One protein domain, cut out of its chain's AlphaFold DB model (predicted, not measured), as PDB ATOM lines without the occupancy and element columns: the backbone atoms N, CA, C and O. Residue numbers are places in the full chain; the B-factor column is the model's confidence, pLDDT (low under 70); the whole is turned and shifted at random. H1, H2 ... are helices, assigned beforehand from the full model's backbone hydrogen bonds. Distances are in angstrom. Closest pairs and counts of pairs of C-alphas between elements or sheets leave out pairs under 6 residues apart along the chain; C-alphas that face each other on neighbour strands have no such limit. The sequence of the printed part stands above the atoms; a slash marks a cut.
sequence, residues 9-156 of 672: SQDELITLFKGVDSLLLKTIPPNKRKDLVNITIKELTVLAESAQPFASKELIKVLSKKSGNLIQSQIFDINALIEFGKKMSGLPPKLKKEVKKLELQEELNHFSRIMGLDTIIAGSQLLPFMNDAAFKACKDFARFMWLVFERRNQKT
ATOM      1  N   SER A   9     -44.804  27.894  34.163       63.06
ATOM      2  CA  SER A   9     -43.861  29.028  34.145       63.06
ATOM      3  C   SER A   9     -43.243  29.341  32.778       63.06
ATOM      4  O   SER A   9     -42.766  30.453  32.572       63.06
ATOM      5  N   GLN A  10     -43.203  28.387  31.842       71.88
ATOM      6  CA  GLN A  10     -42.589  28.612  30.527       71.88
ATOM      7  C   GLN A  10     -43.545  29.271  29.529       71.88
ATOM      8  O   GLN A  10     -43.118  30.140  28.771       71.88
ATOM      9  N   ASP A  11     -44.827  28.901  29.559       77.38
ATOM     10  CA  ASP A  11     -45.863  29.568  28.761       77.38
ATOM     11  C   ASP A  11     -46.084  31.003  29.279       77.38
ATOM     12  O   ASP A  11     -46.231  31.933  28.487       77.38
ATOM     13  N   GLU A  12     -45.972  31.210  30.596       82.25
ATOM     14  CA  GLU A  12     -46.036  32.535  31.227       82.25
ATOM     15  C   GLU A  12     -44.961  33.503  30.701       82.25
ATOM     16  O   GLU A  12     -45.254  34.673  30.477       82.25
ATOM     17  N   LEU A  13     -43.740  33.035  30.403       84.25
ATOM     18  CA  LEU A  13     -42.708  33.880  29.777       84.25
ATOM     19  C   LEU A  13     -43.131  34.397  28.402       84.25
ATOM     20  O   LEU A  13     -42.827  35.539  28.054       84.25
ATOM     21  N   ILE A  14     -43.809  33.560  27.614       85.06
ATOM     22  CA  ILE A  14     -44.308  33.970  26.302       85.06
ATOM     23  C   ILE A  14     -45.410  35.014  26.493       85.06
ATOM     24  O   ILE A  14     -45.369  36.056  25.846       85.06
ATOM     25  N   THR A  15     -46.346  34.802  27.417       83.31
ATOM     26  CA  THR A  15     -47.378  35.804  27.709       83.31
ATOM     27  C   THR A  15     -46.781  37.139  28.158       83.31
ATOM     28  O   THR A  15     -47.153  38.181  27.622       83.31
ATOM     29  N   LEU A  16     -45.797  37.124  29.061       84.12
ATOM     30  CA  LEU A  16     -45.187  38.343  29.600       84.12
ATOM     31  C   LEU A  16     -44.401  39.139  28.545       84.12
ATOM     32  O   LEU A  16     -44.518  40.360  28.520       84.12
ATOM     33  N   PHE A  17     -43.619  38.477  27.682       84.94
ATOM     34  CA  PHE A  17     -42.652  39.151  26.792       84.94
ATOM     35  C   PHE A  17     -42.991  39.097  25.300       84.94
ATOM     36  O   PHE A  17     -42.320  39.752  24.505       84.94
ATOM     37  N   LYS A  18     -43.999  38.315  24.894       83.44
ATOM     38  CA  LYS A  18     -44.442  38.222  23.495       83.44
ATOM     39  C   LYS A  18     -45.861  38.729  23.250       83.44
ATOM     40  O   LYS A  18     -46.254  38.801  22.086       83.44
ATOM     41  N   GLY A  19     -46.608  39.062  24.305       76.19
ATOM     42  CA  GLY A  19     -47.973  39.578  24.183       76.19
ATOM     43  C   GLY A  19     -48.975  38.572  23.648       76.19
ATOM     44  O   GLY A  19     -49.896  38.933  22.926       76.19
ATOM     45  N   VAL A  20     -48.764  37.294  23.961       77.88
ATOM     46  CA  VAL A  20     -49.616  36.193  23.507       77.88
ATOM     47  C   VAL A  20     -50.452  35.701  24.674       77.88
ATOM     48  O   VAL A  20     -49.898  35.259  25.686       77.88
ATOM     49  N   ASP A  21     -51.772  35.724  24.515       75.06
ATOM     50  CA  ASP A  21     -52.669  35.209  25.541       75.06
ATOM     51  C   ASP A  21     -52.424  33.711  25.823       75.06
ATOM     52  O   ASP A  21     -52.098  32.906  24.939       75.06
ATOM     53  N   SER A  22     -52.586  33.318  27.086       77.25
ATOM     54  CA  SER A  22     -52.340  31.947  27.537       77.25
ATOM     55  C   SER A  22     -53.279  30.917  26.888       77.25
ATOM     56  O   SER A  22     -52.880  29.773  26.641       77.25
ATOM     57  N   LEU A  23     -54.518  31.295  26.562       78.50
ATOM     58  CA  LEU A  23     -55.470  30.467  25.826       78.50
ATOM     59  C   LEU A  23     -55.030  30.311  24.372       78.50
ATOM     60  O   LEU A  23     -55.123  29.206  23.833       78.50
ATOM     61  N   LEU A  24     -54.487  31.363  23.752       78.06
ATOM     62  CA  LEU A  24     -53.915  31.269  22.408       78.06
ATOM     63  C   LEU A  24     -52.746  30.276  22.387       78.06
ATOM     64  O   LEU A  24     -52.707  29.400  21.518       78.06
ATOM     65  N   LEU A  25     -51.854  30.316  23.382       79.19
ATOM     66  CA  LEU A  25     -50.744  29.360  23.501       79.19
ATOM     67  C   LEU A  25     -51.220  27.906  23.579       79.19
ATOM     68  O   LEU A  25     -50.613  27.027  22.959       79.19
ATOM     69  N   LYS A  26     -52.341  27.641  24.262       81.25
ATOM     70  CA  LYS A  26     -52.930  26.293  24.350       81.25
ATOM     71  C   LYS A  26     -53.337  25.731  22.986       81.25
ATOM     72  O   LYS A  26     -53.267  24.515  22.812       81.25
ATOM     73  N   THR A  27     -53.688  26.585  22.021       77.88
ATOM     74  CA  THR A  27     -54.036  26.170  20.649       77.88
ATOM     75  C   THR A  27     -52.819  25.827  19.780       77.88
ATOM     76  O   THR A  27     -52.966  25.197  18.732       77.88
ATOM     77  N   ILE A  28     -51.606  26.213  20.193       79.19
ATOM     78  CA  ILE A  28     -50.371  25.941  19.449       79.19
ATOM     79  C   ILE A  28     -49.901  24.502  19.740       79.19
ATOM     80  O   ILE A  28     -49.818  24.121  20.918       79.19
ATOM     81  N   PRO A  29     -49.531  23.707  18.707       83.06
ATOM     82  CA  PRO A  29     -49.024  22.347  18.889       83.06
ATOM     83  C   PRO A  29     -47.851  22.280  19.886       83.06
ATOM     84  O   PRO A  29     -46.960  23.132  19.809       83.06
ATOM     85  N   PRO A  30     -47.769  21.258  20.767       83.38
ATOM     86  CA  PRO A  30     -46.774  21.209  21.847       83.38
ATOM     87  C   PRO A  30     -45.318  21.389  21.395       83.38
ATOM     88  O   PRO A  30     -44.558  22.116  22.030       83.38
ATOM     89  N   ASN A  31     -44.929  20.781  20.269       82.38
ATOM     90  CA  ASN A  31     -43.568  20.910  19.733       82.38
ATOM     91  C   ASN A  31     -43.256  22.344  19.279       82.38
ATOM     92  O   ASN A  31     -42.182  22.857  19.577       82.38
ATOM     93  N   LYS A  32     -44.211  23.012  18.619       82.50
ATOM     94  CA  LYS A  32     -44.064  24.410  18.187       82.50
ATOM     95  C   LYS A  32     -44.047  25.370  19.376       82.50
ATOM     96  O   LYS A  32     -43.273  26.319  19.400       82.50
ATOM     97  N   ARG A  33     -44.853  25.089  20.402       82.56
ATOM     98  CA  ARG A  33     -44.845  25.854  21.655       82.56
ATOM     99  C   ARG A  33     -43.498  25.756  22.364       82.56
ATOM    100  O   ARG A  33     -42.953  26.769  22.779       82.56
ATOM    101  N   LYS A  34     -42.917  24.555  22.429       84.00
ATOM    102  CA  LYS A  34     -41.569  24.346  22.974       84.00
ATOM    103  C   LYS A  34     -40.510  25.140  22.204       84.00
ATOM    104  O   LYS A  34     -39.609  25.698  22.826       84.00
ATOM    105  N   ASP A  35     -40.602  25.196  20.878       85.56
ATOM    106  CA  ASP A  35     -39.703  26.021  20.064       85.56
ATOM    107  C   ASP A  35     -39.876  27.512  20.376       85.56
ATOM    108  O   ASP A  35     -38.878  28.191  20.604       85.56
ATOM    109  N   LEU A  36     -41.116  27.997  20.494       85.56
ATOM    110  CA  LEU A  36     -41.407  29.380  20.880       85.56
ATOM    111  C   LEU A  36     -40.841  29.730  22.265       85.56
ATOM    112  O   LEU A  36     -40.200  30.766  22.407       85.56
ATOM    113  N   VAL A  37     -40.987  28.846  23.261       86.19
ATOM    114  CA  VAL A  37     -40.359  29.015  24.586       86.19
ATOM    115  C   VAL A  37     -38.843  29.160  24.448       86.19
ATOM    116  O   VAL A  37     -38.256  30.078  25.016       86.19
ATOM    117  N   ASN A  38     -38.193  28.272  23.688       88.50
ATOM    118  CA  ASN A  38     -36.738  28.310  23.535       88.50
ATOM    119  C   ASN A  38     -36.272  29.582  22.812       88.50
ATOM    120  O   ASN A  38     -35.242  30.138  23.183       88.50
ATOM    121  N   ILE A  39     -37.020  30.039  21.802       89.69
ATOM    122  CA  ILE A  39     -36.754  31.295  21.089       89.69
ATOM    123  C   ILE A  39     -36.858  32.475  22.057       89.69
ATOM    124  O   ILE A  39     -35.909  33.247  22.157       89.69
ATOM    125  N   THR A  40     -37.946  32.567  22.826       89.31
ATOM    126  CA  THR A  40     -38.132  33.627  23.826       89.31
ATOM    127  C   THR A  40     -37.001  33.614  24.853       89.31
ATOM    128  O   THR A  40     -36.384  34.643  25.099       89.31
ATOM    129  N   ILE A  41     -36.644  32.452  25.412       91.06
ATOM    130  CA  ILE A  41     -35.517  32.355  26.354       91.06
ATOM    131  C   ILE A  41     -34.219  32.831  25.698       91.06
ATOM    132  O   ILE A  41     -33.478  33.595  26.316       91.06
ATOM    133  N   LYS A  42     -33.947  32.426  24.450       92.81
ATOM    134  CA  LYS A  42     -32.735  32.842  23.740       92.81
ATOM    135  C   LYS A  42     -32.670  34.359  23.598       92.81
ATOM    136  O   LYS A  42     -31.657  34.952  23.962       92.81
ATOM    137  N   GLU A  43     -33.740  34.989  23.138       92.12
ATOM    138  CA  GLU A  43     -33.818  36.444  22.999       92.12
ATOM    139  C   GLU A  43     -33.580  37.154  24.335       92.12
ATOM    140  O   GLU A  43     -32.728  38.037  24.411       92.12
ATOM    141  N   LEU A  44     -34.247  36.719  25.411       92.56
ATOM    142  CA  LEU A  44     -34.066  37.306  26.742       92.56
ATOM    143  C   LEU A  44     -32.627  37.119  27.252       92.56
ATOM    144  O   LEU A  44     -32.075  38.033  27.862       92.56
ATOM    145  N   THR A  45     -31.983  35.976  26.980       93.25
ATOM    146  CA  THR A  45     -30.571  35.764  27.354       93.25
ATOM    147  C   THR A  45     -29.615  36.658  26.576       93.25
ATOM    148  O   THR A  45     -28.701  37.210  27.185       93.25
ATOM    149  N   VAL A  46     -29.837  36.857  25.272       93.62
ATOM    150  CA  VAL A  46     -29.024  37.773  24.456       93.62
ATOM    151  C   VAL A  46     -29.215  39.215  24.928       93.62
ATOM    152  O   VAL A  46     -28.236  39.946  25.094       93.62
ATOM    153  N   LEU A  47     -30.456  39.622  25.218       91.88
ATOM    154  CA  LEU A  47     -30.743  40.946  25.767       91.88
ATOM    155  C   LEU A  47     -30.069  41.151  27.126       91.88
ATOM    156  O   LEU A  47     -29.404  42.172  27.309       91.88
ATOM    157  N   ALA A  48     -30.175  40.193  28.048       92.25
ATOM    158  CA  ALA A  48     -29.527  40.280  29.354       92.25
ATOM    159  C   ALA A  48     -27.998  40.366  29.225       92.25
ATOM    160  O   ALA A  48     -27.386  41.265  29.799       92.25
ATOM    161  N   GLU A  49     -27.375  39.494  28.424       90.94
ATOM    162  CA  GLU A  49     -25.916  39.494  28.235       90.94
ATOM    163  C   GLU A  49     -25.405  40.795  27.612       90.94
ATOM    164  O   GLU A  49     -24.350  41.296  27.995       90.94
ATOM    165  N   SER A  50     -26.180  41.393  26.701       87.25
ATOM    166  CA  SER A  50     -25.838  42.691  26.115       87.25
ATOM    167  C   SER A  50     -25.819  43.837  27.137       87.25
ATOM    168  O   SER A  50     -25.268  44.898  26.849       87.25
ATOM    169  N   ALA A  51     -26.446  43.663  28.308       85.69
ATOM    170  CA  ALA A  51     -26.385  44.641  29.387       85.69
ATOM    171  C   ALA A  51     -25.078  44.503  30.170       85.69
ATOM    172  O   ALA A  51     -24.376  45.485  30.398       85.69
ATOM    173  N   GLN A  52     -24.745  43.286  30.599       85.88
ATOM    174  CA  GLN A  52     -23.544  43.026  31.380       85.88
ATOM    175  C   GLN A  52     -23.072  41.578  31.177       85.88
ATOM    176  O   GLN A  52     -23.915  40.675  31.153       85.88
ATOM    177  N   PRO A  53     -21.745  41.329  31.139       86.38
ATOM    178  CA  PRO A  53     -21.218  39.972  31.126       86.38
ATOM    179  C   PRO A  53     -21.808  39.112  32.250       86.38
ATOM    180  O   PRO A  53     -21.908  39.571  33.392       86.38
ATOM    181  N   PHE A  54     -22.139  37.860  31.929       89.31
ATOM    182  CA  PHE A  54     -22.734  36.846  32.814       89.31
ATOM    183  C   PHE A  54     -24.202  37.065  33.217       89.31
ATOM    184  O   PHE A  54     -24.769  36.214  33.916       89.31
ATOM    185  N   ALA A  55     -24.857  38.138  32.775       91.69
ATOM    186  CA  ALA A  55     -26.265  38.376  33.088       91.69
ATOM    187  C   ALA A  55     -27.185  37.282  32.514       91.69
ATOM    188  O   ALA A  55     -28.154  36.889  33.167       91.69
ATOM    189  N   SER A  56     -26.849  36.715  31.350       91.38
ATOM    190  CA  SER A  56     -27.583  35.583  30.766       91.38
ATOM    191  C   SER A  56     -27.579  34.342  31.665       91.38
ATOM    192  O   SER A  56     -28.603  33.670  31.808       91.38
ATOM    193  N   LYS A  57     -26.454  34.041  32.329       90.50
ATOM    194  CA  LYS A  57     -26.352  32.917  33.274       90.50
ATOM    195  C   LYS A  57     -27.219  33.142  34.503       90.50
ATOM    196  O   LYS A  57     -27.886  32.216  34.961       90.50
ATOM    197  N   GLU A  58     -27.229  34.361  35.035       92.62
ATOM    198  CA  GLU A  58     -28.102  34.708  36.156       92.62
ATOM    199  C   GLU A  58     -29.582  34.652  35.765       92.62
ATOM    200  O   GLU A  58     -30.389  34.167  36.558       92.62
ATOM    201  N   LEU A  59     -29.930  35.044  34.535       92.38
ATOM    202  CA  LEU A  59     -31.284  34.903  34.005       92.38
ATOM    203  C   LEU A  59     -31.707  33.433  33.963       92.38
ATOM    204  O   LEU A  59     -32.736  33.080  34.536       92.38
ATOM    205  N   ILE A  60     -30.886  32.550  33.384       90.31
ATOM    206  CA  ILE A  60     -31.169  31.106  33.362       90.31
ATOM    207  C   ILE A  60     -31.337  30.550  34.783       90.31
ATOM    208  O   ILE A  60     -32.256  29.769  35.024       90.31
ATOM    209  N   LYS A  61     -30.522  30.986  35.754       89.56
ATOM    210  CA  LYS A  61     -30.694  30.587  37.160       89.56
ATOM    211  C   LYS A  61     -32.058  31.007  37.710       89.56
ATOM    212  O   LYS A  61     -32.702  30.192  38.364       89.56
ATOM    213  N   VAL A  62     -32.508  32.238  37.447       89.38
ATOM    214  CA  VAL A  62     -33.833  32.728  37.877       89.38
ATOM    215  C   VAL A  62     -34.959  31.895  37.259       89.38
ATOM    216  O   VAL A  62     -35.862  31.489  37.992       89.38
ATOM    217  N   LEU A  63     -34.855  31.578  35.964       85.56
ATOM    218  CA  LEU A  63     -35.834  30.772  35.223       85.56
ATOM    219  C   LEU A  63     -35.842  29.289  35.630       85.56
ATOM    220  O   LEU A  63     -36.866  28.625  35.536       85.56
ATOM    221  N   SER A  64     -34.703  28.757  36.083       82.69
ATOM    222  CA  SER A  64     -34.557  27.342  36.463       82.69
ATOM    223  C   SER A  64     -35.089  26.996  37.857       82.69
ATOM    224  O   SER A  64     -35.187  25.815  38.203       82.69
ATOM    225  N   LYS A  65     -35.415  28.000  38.685       76.94
ATOM    226  CA  LYS A  65     -35.976  27.766  40.022       76.94
ATOM    227  C   LYS A  65     -37.318  27.048  39.870       76.94
ATOM    228  O   LYS A  65     -38.234  27.579  39.253       76.94
ATOM    229  N   LYS A  66     -37.422  25.835  40.429       60.47
ATOM    230  CA  LYS A  66     -38.646  25.020  40.420       60.47
ATOM    231  C   LYS A  66     -39.731  25.684  41.273       60.47
ATOM    232  O   LYS A  66     -39.885  25.370  42.448       60.47
ATOM    233  N   SER A  67     -40.477  26.591  40.669       55.09
ATOM    234  CA  SER A  67     -41.748  27.108  41.164       55.09
ATOM    235  C   SER A  67     -42.749  27.053  40.013       55.09
ATOM    236  O   SER A  67     -42.348  27.169  38.858       55.09
ATOM    237  N   GLY A  68     -44.024  26.791  40.321       67.19
ATOM    238  CA  GLY A  68     -45.100  26.647  39.334       67.19
ATOM    239  C   GLY A  68     -45.176  27.834  38.373       67.19
ATOM    240  O   GLY A  68     -44.581  27.776  37.304       67.19
ATOM    241  N   ASN A  69     -45.893  28.891  38.752       72.62
ATOM    242  CA  ASN A  69     -45.873  30.172  38.040       72.62
ATOM    243  C   ASN A  69     -44.710  31.040  38.559       72.62
ATOM    244  O   ASN A  69     -44.207  30.822  39.670       72.62
ATOM    245  N   LEU A  70     -44.276  32.012  37.762       80.50
ATOM    246  CA  LEU A  70     -43.293  33.017  38.145       80.50
ATOM    247  C   LEU A  70     -43.888  33.919  39.227       80.50
ATOM    248  O   LEU A  70     -44.926  34.549  39.051       80.50
ATOM    249  N   ILE A  71     -43.212  34.013  40.368       86.88
ATOM    250  CA  ILE A  71     -43.606  34.975  41.401       86.88
ATOM    251  C   ILE A  71     -43.111  36.378  41.036       86.88
ATOM    252  O   ILE A  71     -42.096  36.539  40.356       86.88
ATOM    253  N   GLN A  72     -43.766  37.415  41.565       87.81
ATOM    254  CA  GLN A  72     -43.451  38.819  41.270       87.81
ATOM    255  C   GLN A  72     -41.959  39.170  41.419       87.81
ATOM    256  O   GLN A  72     -41.404  39.932  40.629       87.81
ATOM    257  N   SER A  73     -41.275  38.605  42.420       89.44
ATOM    258  CA  SER A  73     -39.842  38.843  42.620       89.44
ATOM    259  C   SER A  73     -38.975  38.256  41.500       89.44
ATOM    260  O   SER A  73     -37.973  38.872  41.143       89.44
ATOM    261  N   GLN A  74     -39.368  37.124  40.905       90.12
ATOM    262  CA  GLN A  74     -38.704  36.565  39.724       90.12
ATOM    263  C   GLN A  74     -38.946  37.444  38.499       90.12
ATOM    264  O   GLN A  74     -37.998  37.709  37.769       90.12
ATOM    265  N   ILE A  75     -40.169  37.947  38.305       91.12
ATOM    266  CA  ILE A  75     -40.498  38.868  37.205       91.12
ATOM    267  C   ILE A  75     -39.639  40.136  37.297       91.12
ATOM    268  O   ILE A  75     -39.055  40.565  36.299       91.12
ATOM    269  N   PHE A  76     -39.488  40.703  38.498       93.56
ATOM    270  CA  PHE A  76     -38.603  41.847  38.698       93.56
ATOM    271  C   PHE A  76     -37.129  41.502  38.466       93.56
ATOM    272  O   PHE A  76     -36.421  42.302  37.866       93.56
ATOM    273  N   ASP A  77     -36.648  40.333  38.898       94.38
ATOM    274  CA  ASP A  77     -35.270  39.911  38.614       94.38
ATOM    275  C   ASP A  77     -35.021  39.723  37.111       94.38
ATOM    276  O   ASP A  77     -33.972  40.140  36.622       94.38
ATOM    277  N   ILE A  78     -35.974  39.144  36.372       93.50
ATOM    278  CA  ILE A  78     -35.899  38.984  34.913       93.50
ATOM    279  C   ILE A  78     -35.803  40.358  34.247       93.50
ATOM    280  O   ILE A  78     -34.855  40.610  33.507       93.50
ATOM    281  N   ASN A  79     -36.727  41.271  34.560       93.19
ATOM    282  CA  ASN A  79     -36.716  42.629  34.016       93.19
ATOM    283  C   ASN A  79     -35.426  43.382  34.372       93.19
ATOM    284  O   ASN A  79     -34.819  43.995  33.503       93.19
ATOM    285  N   ALA A  80     -34.950  43.280  35.615       93.75
ATOM    286  CA  ALA A  80     -33.702  43.902  36.054       93.75
ATOM    287  C   ALA A  80     -32.473  43.368  35.298       93.75
ATOM    288  O   ALA A  80     -31.580  44.138  34.937       93.75
ATOM    289  N   LEU A  81     -32.422  42.058  35.039       93.94
ATOM    290  CA  LEU A  81     -31.337  41.425  34.289       93.94
ATOM    291  C   LEU A  81     -31.366  41.820  32.814       93.94
ATOM    292  O   LEU A  81     -30.314  42.117  32.253       93.94
ATOM    293  N   ILE A  82     -32.548  41.859  32.201       92.06
ATOM    294  CA  ILE A  82     -32.705  42.293  30.812       92.06
ATOM    295  C   ILE A  82     -32.396  43.784  30.699       92.06
ATOM    296  O   ILE A  82     -31.660  44.167  29.809       92.06
ATOM    297  N   GLU A  83     -32.900  44.643  31.580       89.12
ATOM    298  CA  GLU A  83     -32.703  46.090  31.454       89.12
ATOM    299  C   GLU A  83     -31.287  46.507  31.874       89.12
ATOM    300  O   GLU A  83     -30.660  47.295  31.181       89.12
ATOM    301  N   PHE A  84     -30.728  45.954  32.954       89.44
ATOM    302  CA  PHE A  84     -29.502  46.471  33.581       89.44
ATOM    303  C   PHE A  84     -28.403  45.428  33.826       89.44
ATOM    304  O   PHE A  84     -27.366  45.763  34.399       89.44
ATOM    305  N   GLY A  85     -28.611  44.163  33.448       90.50
ATOM    306  CA  GLY A  85     -27.614  43.100  33.614       90.50
ATOM    307  C   GLY A  85     -27.406  42.636  35.059       90.50
ATOM    308  O   GLY A  85     -26.501  41.852  35.337       90.50
ATOM    309  N   LYS A  86     -28.236  43.102  36.001       93.00
ATOM    310  CA  LYS A  86     -28.152  42.765  37.431       93.00
ATOM    311  C   LYS A  86     -29.521  42.392  37.972       93.00
ATOM    312  O   LYS A  86     -30.520  42.970  37.575       93.00
ATOM    313  N   LYS A  87     -29.561  41.486  38.949       95.38
ATOM    314  CA  LYS A  87     -30.782  41.204  39.724       95.38
ATOM    315  C   LYS A  87     -31.237  42.430  40.502       95.38
ATOM    316  O   LYS A  87     -30.421  43.297  40.831       95.38
ATOM    317  N   MET A  88     -32.498  42.424  40.930       94.81
ATOM    318  CA  MET A  88     -33.076  43.500  41.730       94.81
ATOM    319  C   MET A  88     -32.236  43.835  42.953       94.81
ATOM    320  O   MET A  88     -32.009  45.008  43.231       94.81
ATOM    321  N   SER A  89     -31.734  42.832  43.675       94.50
ATOM    322  CA  SER A  89     -30.926  43.043  44.882       94.50
ATOM    323  C   SER A  89     -29.672  43.889  44.627       94.50
ATOM    324  O   SER A  89     -29.330  44.715  45.474       94.50
ATOM    325  N   GLY A  90     -29.055  43.749  43.448       92.44
ATOM    326  CA  GLY A  90     -27.832  44.445  43.038       92.44
ATOM    327  C   GLY A  90     -28.041  45.833  42.424       92.44
ATOM    328  O   GLY A  90     -27.059  46.474  42.046       92.44
ATOM    329  N   LEU A  91     -29.288  46.303  42.306       92.75
ATOM    330  CA  LEU A  91     -29.603  47.618  41.750       92.75
ATOM    331  C   LEU A  91     -29.662  48.727  42.826       92.75
ATOM    332  O   LEU A  91     -30.151  48.495  43.940       92.75
ATOM    333  N   PRO A  92     -29.239  49.966  42.500       91.56
ATOM    334  CA  PRO A  92     -29.495  51.144  43.327       91.56
ATOM    335  C   PRO A  92     -31.001  51.412  43.519       91.56
ATOM    336  O   PRO A  92     -31.798  51.047  42.650       91.56
ATOM    337  N   PRO A  93     -31.419  52.119  44.590       91.81
ATOM    338  CA  PRO A  93     -32.834  52.402  44.861       91.81
ATOM    339  C   PRO A  93     -33.588  53.062  43.700       91.81
ATOM    340  O   PRO A  93     -34.738  52.709  43.450       91.81
ATOM    341  N   LYS A  94     -32.942  53.975  42.961       89.19
ATOM    342  CA  LYS A  94     -33.537  54.624  41.781       89.19
ATOM    343  C   LYS A  94     -33.890  53.598  40.697       89.19
ATOM    344  O   LYS A  94     -35.034  53.550  40.272       89.19
ATOM    345  N   LEU A  95     -32.953  52.720  40.326       88.56
ATOM    346  CA  LEU A  95     -33.187  51.697  39.298       88.56
ATOM    347  C   LEU A  95     -34.157  50.605  39.766       88.56
ATOM    348  O   LEU A  95     -34.954  50.120  38.975       88.56
ATOM    349  N   LYS A  96     -34.179  50.272  41.064       92.19
ATOM    350  CA  LYS A  96     -35.209  49.382  41.633       92.19
ATOM    351  C   LYS A  96     -36.620  49.937  41.434       92.19
ATOM    352  O   LYS A  96     -37.536  49.162  41.179       92.19
ATOM    353  N   LYS A  97     -36.812  51.253  41.593       88.19
ATOM    354  CA  LYS A  97     -38.108  51.896  41.327       88.19
ATOM    355  C   LYS A  97     -38.470  51.800  39.849       88.19
ATOM    356  O   LYS A  97     -39.618  51.500  39.565       88.19
ATOM    357  N   GLU A  98     -37.504  51.986  38.950       85.06
ATOM    358  CA  GLU A  98     -37.716  51.847  37.505       85.06
ATOM    359  C   GLU A  98     -38.150  50.432  37.106       85.06
ATOM    360  O   GLU A  98     -39.196  50.280  36.488       85.06
ATOM    361  N   VAL A  99     -37.431  49.391  37.540       88.00
ATOM    362  CA  VAL A  99     -37.792  47.996  37.215       88.00
ATOM    363  C   VAL A  99     -39.182  47.629  37.734       88.00
ATOM    364  O   VAL A  99     -39.931  46.915  37.070       88.00
ATOM    365  N   LYS A 100     -39.559  48.126  38.919       88.44
ATOM    366  CA  LYS A 100     -40.878  47.854  39.512       88.44
ATOM    367  C   LYS A 100     -42.046  48.374  38.674       88.44
ATOM    368  O   LYS A 100     -43.159  47.906  38.886       88.44
ATOM    369  N   LYS A 101     -41.808  49.314  37.753       82.44
ATOM    370  CA  LYS A 101     -42.837  49.812  36.836       82.44
ATOM    371  C   LYS A 101     -43.148  48.836  35.697       82.44
ATOM    372  O   LYS A 101     -44.170  49.025  35.057       82.44
ATOM    373  N   LEU A 102     -42.291  47.832  35.455       84.50
ATOM    374  CA  LEU A 102     -42.424  46.814  34.396       84.50
ATOM    375  C   LEU A 102     -42.516  47.359  32.959       84.50
ATOM    376  O   LEU A 102     -42.851  46.619  32.042       84.50
ATOM    377  N   GLU A 103     -42.135  48.618  32.740       79.25
ATOM    378  CA  GLU A 103     -42.255  49.294  31.441       79.25
ATOM    379  C   GLU A 103     -41.533  48.550  30.306       79.25
ATOM    380  O   GLU A 103     -42.065  48.428  29.212       79.25
ATOM    381  N   LEU A 104     -40.337  48.001  30.559       82.56
ATOM    382  CA  LEU A 104     -39.614  47.247  29.531       82.56
ATOM    383  C   LEU A 104     -40.412  46.018  29.067       82.56
ATOM    384  O   LEU A 104     -40.416  45.692  27.885       82.56
ATOM    385  N   GLN A 105     -41.066  45.319  29.991       86.12
ATOM    386  CA  GLN A 105     -41.884  44.159  29.658       86.12
ATOM    387  C   GLN A 105     -43.116  44.565  28.845       86.12
ATOM    388  O   GLN A 105     -43.416  43.903  27.855       86.12
ATOM    389  N   GLU A 106     -43.805  45.638  29.247       80.19
ATOM    390  CA  GLU A 106     -44.956  46.201  28.520       80.19
ATOM    391  C   GLU A 106     -44.560  46.574  27.082       80.19
ATOM    392  O   GLU A 106     -45.228  46.185  26.126       80.19
ATOM    393  N   GLU A 107     -43.405  47.218  26.919       77.62
ATOM    394  CA  GLU A 107     -42.855  47.595  25.622       77.62
ATOM    395  C   GLU A 107     -42.528  46.360  24.765       77.62
ATOM    396  O   GLU A 107     -43.015  46.230  23.641       77.62
ATOM    397  N   LEU A 108     -41.771  45.391  25.294       82.00
ATOM    398  CA  LEU A 108     -41.447  44.154  24.568       82.00
ATOM    399  C   LEU A 108     -42.709  43.382  24.143       82.00
ATOM    400  O   LEU A 108     -42.768  42.859  23.028       82.00
ATOM    401  N   ASN A 109     -43.725  43.345  25.008       82.19
ATOM    402  CA  ASN A 109     -45.021  42.734  24.736       82.19
ATOM    403  C   ASN A 109     -45.727  43.423  23.557       82.19
ATOM    404  O   ASN A 109     -46.024  42.765  22.554       82.19
ATOM    405  N   HIS A 110     -45.912  44.741  23.643       77.81
ATOM    406  CA  HIS A 110     -46.563  45.539  22.608       77.81
ATOM    407  C   HIS A 110     -45.841  45.403  21.253       77.81
ATOM    408  O   HIS A 110     -46.449  45.049  20.238       77.81
ATOM    409  N   PHE A 111     -44.511  45.544  21.237       77.56
ATOM    410  CA  PHE A 111     -43.711  45.389  20.017       77.56
ATOM    411  C   PHE A 111     -43.795  43.979  19.414       77.56
ATOM    412  O   PHE A 111     -43.808  43.816  18.189       77.56
ATOM    413  N   SER A 112     -43.878  42.940  20.247       79.69
ATOM    414  CA  SER A 112     -44.043  41.561  19.782       79.69
ATOM    415  C   SER A 112     -45.399  41.309  19.134       79.69
ATOM    416  O   SER A 112     -45.468  40.542  18.170       79.69
ATOM    417  N   ARG A 113     -46.461  41.988  19.568       77.44
ATOM    418  CA  ARG A 113     -47.776  41.888  18.914       77.44
ATOM    419  C   ARG A 113     -47.770  42.502  17.518       77.44
ATOM    420  O   ARG A 113     -48.335  41.922  16.593       77.44
ATOM    421  N   ILE A 114     -47.047  43.605  17.329       73.44
ATOM    422  CA  ILE A 114     -46.897  44.240  16.012       73.44
ATOM    423  C   ILE A 114     -46.048  43.373  15.070       73.44
ATOM    424  O   ILE A 114     -46.441  43.102  13.932       73.44
ATOM    425  N   MET A 115     -44.879  42.930  15.541       73.25
ATOM    426  CA  MET A 115     -43.840  42.332  14.693       73.25
ATOM    427  C   MET A 115     -43.903  40.801  14.608       73.25
ATOM    428  O   MET A 115     -43.577  40.219  13.574       73.25
ATOM    429  N   GLY A 116     -44.270  40.134  15.704       74.50
ATOM    430  CA  GLY A 116     -44.074  38.695  15.906       74.50
ATOM    431  C   GLY A 116     -45.347  37.850  15.882       74.50
ATOM    432  O   GLY A 116     -45.254  36.631  15.727       74.50
ATOM    433  N   LEU A 117     -46.525  38.468  15.999       76.75
ATOM    434  CA  LEU A 117     -47.804  37.764  16.126       76.75
ATOM    435  C   LEU A 117     -48.093  36.809  14.954       76.75
ATOM    436  O   LEU A 117     -48.514  35.676  15.182       76.75
ATOM    437  N   ASP A 118     -47.790  37.218  13.717       75.06
ATOM    438  CA  ASP A 118     -47.957  36.369  12.525       75.06
ATOM    439  C   ASP A 118     -47.140  35.072  12.652       75.06
ATOM    440  O   ASP A 118     -47.644  33.968  12.442       75.06
ATOM    441  N   THR A 119     -45.881  35.202  13.076       72.94
ATOM    442  CA  THR A 119     -44.949  34.084  13.270       72.94
ATOM    443  C   THR A 119     -45.379  33.176  14.421       72.94
ATOM    444  O   THR A 119     -45.138  31.968  14.388       72.94
ATOM    445  N   ILE A 120     -46.015  33.733  15.450       74.62
ATOM    446  CA  ILE A 120     -46.532  32.982  16.597       74.62
ATOM    447  C   ILE A 120     -47.779  32.188  16.188       74.62
ATOM    448  O   ILE A 120     -47.862  30.994  16.477       74.62
ATOM    449  N   ILE A 121     -48.708  32.805  15.450       70.50
ATOM    450  CA  ILE A 121     -49.959  32.172  15.006       70.50
ATOM    451  C   ILE A 121     -49.717  31.109  13.930       70.50
ATOM    452  O   ILE A 121     -50.314  30.033  14.006       70.50
ATOM    453  N   ALA A 122     -48.800  31.349  12.986       66.31
ATOM    454  CA  ALA A 122     -48.332  30.332  12.034       66.31
ATOM    455  C   ALA A 122     -47.575  29.175  12.732       66.31
ATOM    456  O   ALA A 122     -47.342  28.099  12.162       66.31
ATOM    457  N   GLY A 123     -47.238  29.373  14.008       62.00
ATOM    458  CA  GLY A 123     -46.516  28.450  14.854       62.00
ATOM    459  C   GLY A 123     -45.029  28.520  14.549       62.00
ATOM    460  O   GLY A 123     -44.558  27.885  13.601       62.00
ATOM    461  N   SER A 124     -44.316  29.280  15.380       63.28
ATOM    462  CA  SER A 124     -42.882  29.513  15.249       63.28
ATOM    463  C   SER A 124     -42.125  28.190  15.205       63.28
ATOM    464  O   SER A 124     -42.447  27.244  15.925       63.28
ATOM    465  N   GLN A 125     -41.125  28.124  14.334       66.31
ATOM    466  CA  GLN A 125     -40.276  26.955  14.170       66.31
ATOM    467  C   GLN A 125     -38.831  27.410  14.051       66.31
ATOM    468  O   GLN A 125     -38.550  28.480  13.509       66.31
ATOM    469  N   LEU A 126     -37.918  26.578  14.538       67.19
ATOM    470  CA  LEU A 126     -36.504  26.743  14.228       67.19
ATOM    471  C   LEU A 126     -36.305  26.581  12.715       67.19
ATOM    472  O   LEU A 126     -36.926  25.725  12.079       67.19
ATOM    473  N   LEU A 127     -35.482  27.448  12.142       71.69
ATOM    474  CA  LEU A 127     -35.438  27.700  10.709       71.69
ATOM    475  C   LEU A 127     -34.235  26.996  10.073       71.69
ATOM    476  O   LEU A 127     -33.218  26.806  10.727       71.69
ATOM    477  N   PRO A 128     -34.300  26.611   8.793       59.44
ATOM    478  CA  PRO A 128     -33.111  26.189   8.064       59.44
ATOM    479  C   PRO A 128     -32.100  27.336   7.931       59.44
ATOM    480  O   PRO A 128     -32.479  28.498   7.784       59.44
ATOM    481  N   PHE A 129     -30.814  26.986   7.897       54.44
ATOM    482  CA  PHE A 129     -29.671  27.905   7.876       54.44
ATOM    483  C   PHE A 129     -29.660  28.949   6.735       54.44
ATOM    484  O   PHE A 129     -29.071  30.015   6.878       54.44
ATOM    485  N   MET A 130     -30.370  28.689   5.633       59.16
ATOM    486  CA  MET A 130     -30.437  29.558   4.444       59.16
ATOM    487  C   MET A 130     -31.815  30.186   4.218       59.16
ATOM    488  O   MET A 130     -32.110  30.659   3.125       59.16
ATOM    489  N   ASN A 131     -32.696  30.156   5.216       65.31
ATOM    490  CA  ASN A 131     -34.025  30.718   5.049       65.31
ATOM    491  C   ASN A 131     -33.970  32.248   5.193       65.31
ATOM    492  O   ASN A 131     -33.512  32.749   6.223       65.31
ATOM    493  N   ASP A 132     -34.496  32.994   4.217       74.75
ATOM    494  CA  ASP A 132     -34.736  34.443   4.337       74.75
ATOM    495  C   ASP A 132     -35.518  34.787   5.616       74.75
ATOM    496  O   ASP A 132     -35.325  35.847   6.216       74.75
ATOM    497  N   ALA A 133     -36.336  33.849   6.104       76.12
ATOM    498  CA  ALA A 133     -37.021  33.952   7.383       76.12
ATOM    499  C   ALA A 133     -36.065  34.083   8.585       76.12
ATOM    500  O   ALA A 133     -36.404  34.787   9.530       76.12
ATOM    501  N   ALA A 134     -34.882  33.455   8.570       81.12
ATOM    502  CA  ALA A 134     -33.924  33.541   9.678       81.12
ATOM    503  C   ALA A 134     -33.301  34.937   9.748       81.12
ATOM    504  O   ALA A 134     -33.250  35.550  10.811       81.12
ATOM    505  N   PHE A 135     -32.919  35.492   8.596       82.00
ATOM    506  CA  PHE A 135     -32.460  36.877   8.519       82.00
ATOM    507  C   PHE A 135     -33.560  37.868   8.885       82.00
ATOM    508  O   PHE A 135     -33.282  38.852   9.570       82.00
ATOM    509  N   LYS A 136     -34.802  37.620   8.455       79.94
ATOM    510  CA  LYS A 136     -35.952  38.438   8.844       79.94
ATOM    511  C   LYS A 136     -36.153  38.418  10.362       79.94
ATOM    512  O   LYS A 136     -36.208  39.484  10.961       79.94
ATOM    513  N   ALA A 137     -36.130  37.240  10.988       82.38
ATOM    514  CA  ALA A 137     -36.229  37.105  12.441       82.38
ATOM    515  C   ALA A 137     -35.097  37.846  13.174       82.38
ATOM    516  O   ALA A 137     -35.350  38.532  14.159       82.38
ATOM    517  N   CYS A 138     -33.856  37.788  12.676       87.75
ATOM    518  CA  CYS A 138     -32.751  38.573  13.234       87.75
ATOM    519  C   CYS A 138     -32.944  40.086  13.060       87.75
ATOM    520  O   CYS A 138     -32.585  40.834  13.962       87.75
ATOM    521  N   LYS A 139     -33.508  40.556  11.940       81.88
ATOM    522  CA  LYS A 139     -33.839  41.982  11.750       81.88
ATOM    523  C   LYS A 139     -34.925  42.443  12.722       81.88
ATOM    524  O   LYS A 139     -34.820  43.540  13.264       81.88
ATOM    525  N   ASP A 140     -35.929  41.608  12.966       79.44
ATOM    526  CA  ASP A 140     -36.980  41.900  13.941       79.44
ATOM    527  C   ASP A 140     -36.393  41.918  15.361       79.44
ATOM    528  O   ASP A 140     -36.597  42.873  16.107       79.44
ATOM    529  N   PHE A 141     -35.552  40.938  15.707       86.88
ATOM    530  CA  PHE A 141     -34.857  40.898  16.995       86.88
ATOM    531  C   PHE A 141     -33.867  42.056  17.194       86.88
ATOM    532  O   PHE A 141     -33.785  42.620  18.282       86.88
ATOM    533  N   ALA A 142     -33.173  42.488  16.138       85.44
ATOM    534  CA  ALA A 142     -32.314  43.668  16.165       85.44
ATOM    535  C   ALA A 142     -33.074  44.919  16.635       85.44
ATOM    536  O   ALA A 142     -32.527  45.726  17.384       85.44
ATOM    537  N   ARG A 143     -34.345  45.066  16.243       77.56
ATOM    538  CA  ARG A 143     -35.194  46.179  16.694       77.56
ATOM    539  C   ARG A 143     -35.505  46.083  18.185       77.56
ATOM    540  O   ARG A 143     -35.370  47.080  18.884       77.56
ATOM    541  N   PHE A 144     -35.812  44.886  18.691       81.25
ATOM    542  CA  PHE A 144     -35.984  44.661  20.132       81.25
ATOM    543  C   PHE A 144     -34.732  45.024  20.933       81.25
ATOM    544  O   PHE A 144     -34.829  45.710  21.948       81.25
ATOM    545  N   MET A 145     -33.548  44.614  20.462       85.69
ATOM    546  CA  MET A 145     -32.285  45.005  21.096       85.69
ATOM    547  C   MET A 145     -32.121  46.529  21.125       85.69
ATOM    548  O   MET A 145     -31.715  47.080  22.145       85.69
ATOM    549  N   TRP A 146     -32.470  47.205  20.028       78.19
ATOM    550  CA  TRP A 146     -32.371  48.657  19.903       78.19
ATOM    551  C   TRP A 146     -33.232  49.396  20.929       78.19
ATOM    552  O   TRP A 146     -32.716  50.257  21.636       78.19
ATOM    553  N   LEU A 147     -34.499  49.000  21.077       76.56
ATOM    554  CA  LEU A 147     -35.425  49.574  22.061       76.56
ATOM    555  C   LEU A 147     -34.887  49.443  23.488       76.56
ATOM    556  O   LEU A 147     -34.838  50.410  24.247       76.56
ATOM    557  N   VAL A 148     -34.391  48.252  23.833       81.88
ATOM    558  CA  VAL A 148     -33.796  48.000  25.150       81.88
ATOM    559  C   VAL A 148     -32.564  48.889  25.366       81.88
ATOM    560  O   VAL A 148     -32.369  49.424  26.460       81.88
ATOM    561  N   PHE A 149     -31.730  49.088  24.342       77.94
ATOM    562  CA  PHE A 149     -30.574  49.981  24.427       77.94
ATOM    563  C   PHE A 149     -30.964  51.463  24.548       77.94
ATOM    564  O   PHE A 149     -30.354  52.168  25.352       77.94
ATOM    565  N   GLU A 150     -31.970  51.939  23.806       73.00
ATOM    566  CA  GLU A 150     -32.488  53.316  23.921       73.00
ATOM    567  C   GLU A 150     -32.928  53.591  25.352       73.00
ATOM    568  O   GLU A 150     -32.462  54.541  25.989       73.00
ATOM    569  N   ARG A 151     -33.722  52.669  25.897       76.00
ATOM    570  CA  ARG A 151     -34.221  52.731  27.264       76.00
ATOM    571  C   ARG A 151     -33.097  52.769  28.299       76.00
ATOM    572  O   ARG A 151     -33.106  53.598  29.214       76.00
ATOM    573  N   ARG A 152     -32.084  51.907  28.151       78.94
ATOM    574  CA  ARG A 152     -30.899  51.896  29.030       78.94
ATOM    575  C   ARG A 152     -30.187  53.242  29.035       78.94
ATOM    576  O   ARG A 152     -29.835  53.728  30.111       78.94
ATOM    577  N   ASN A 153     -29.990  53.836  27.862       72.25
ATOM    578  CA  ASN A 153     -29.295  55.112  27.705       72.25
ATOM    579  C   ASN A 153     -30.078  56.297  28.278       72.25
ATOM    580  O   ASN A 153     -29.473  57.232  28.789       72.25
ATOM    581  N   GLN A 154     -31.411  56.267  28.222       70.94
ATOM    582  CA  GLN A 154     -32.241  57.288  28.868       70.94
ATOM    583  C   GLN A 154     -32.148  57.195  30.400       70.94
ATOM    584  O   GLN A 154     -32.045  58.202  31.100       70.94
ATOM    585  N   LYS A 155     -32.168  55.973  30.946       74.38
ATOM    586  CA  LYS A 155     -32.238  55.746  32.401       74.38
ATOM    587  C   LYS A 155     -30.884  55.746  33.099       74.38
ATOM    588  O   LYS A 155     -30.809  55.900  34.324       74.38
ATOM    589  N   THR A 156     -29.811  55.544  32.346       67.69
ATOM    590  CA  THR A 156     -28.451  55.447  32.866       67.69
ATOM    591  C   THR A 156     -27.484  56.164  31.938       67.69
ATOM    592  O   THR A 156     -27.677  56.179  30.732       67.69
TER     593      THR A 156
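AT A GLANCE: This is residues 9 to 156 of the 672 residues of an uncharacterized protein of Candidatus Woesebacteria bacterium RIFCSPHIGHO2_02_FULL_39_13 (UniProt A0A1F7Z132). A long helix, H9, runs along one side of a compact cluster of mostly crossed helices, where H3, H4 and H5 fold back and forth and H1 is wedged between H3 and H7. H6 sits at one end, and short H2 and H8 at the other. The printed part has 148 residues with nine named helices, H1 to H9 in chain order, and no named strand: all helix. It is compact, with a radius of gyration of the C-alphas of 15.0 A and spans of 43 by 32 by 25 A.

IN THESE COORDINATES: H1, residues 9 to 18, begins at C-alpha 9 (-43.861, 29.028, 34.145). H2 is residues 22 to 27, H3 residues 30 to 51 and 32.0 A long, H4 residues 55 to 64, H5 residues 72 to 84 and 17.7 A long. H6 is residues 93 to 99, H7 residues 103 to 115 and 18.2 A long, H8 residues 117 to 121. H9, residues 132 to 155, is 35.3 A long and ends at C-alpha 155 (-32.238, 55.746, 32.401).

HOW THE PARTS SIT: The hub, H5, touches five helices, among them H3, with C-alphas 48 and 82 closest at 4.0 A, and H6, with C-alphas 80 and 99 closest at 5.9 A. H4 and H5 form a hairpin at a shallow tilt of 17 degrees. H1 touches H7, about perpendicular at 75 degrees, with C-alphas 18 and 109 closest at 4.7 A. H9 touches H7, opposite ways at a shallow tilt of 26 degrees, with C-alphas 140 and 115 closest at 6.9 A. H2 touches H1, and H8 is near H2 and H7. Every O i to N i+4 pair is within hydrogen-bond range in H2 to H9; in H1, 4 of 6.

THE WHOLE: The C-alphas of Pro 93 and Met 130, the two farthest apart, are 46.5 A apart. The printed part has no cut and no long link. Model pLDDT is under 70 at 14 residues, among them 122 to 126.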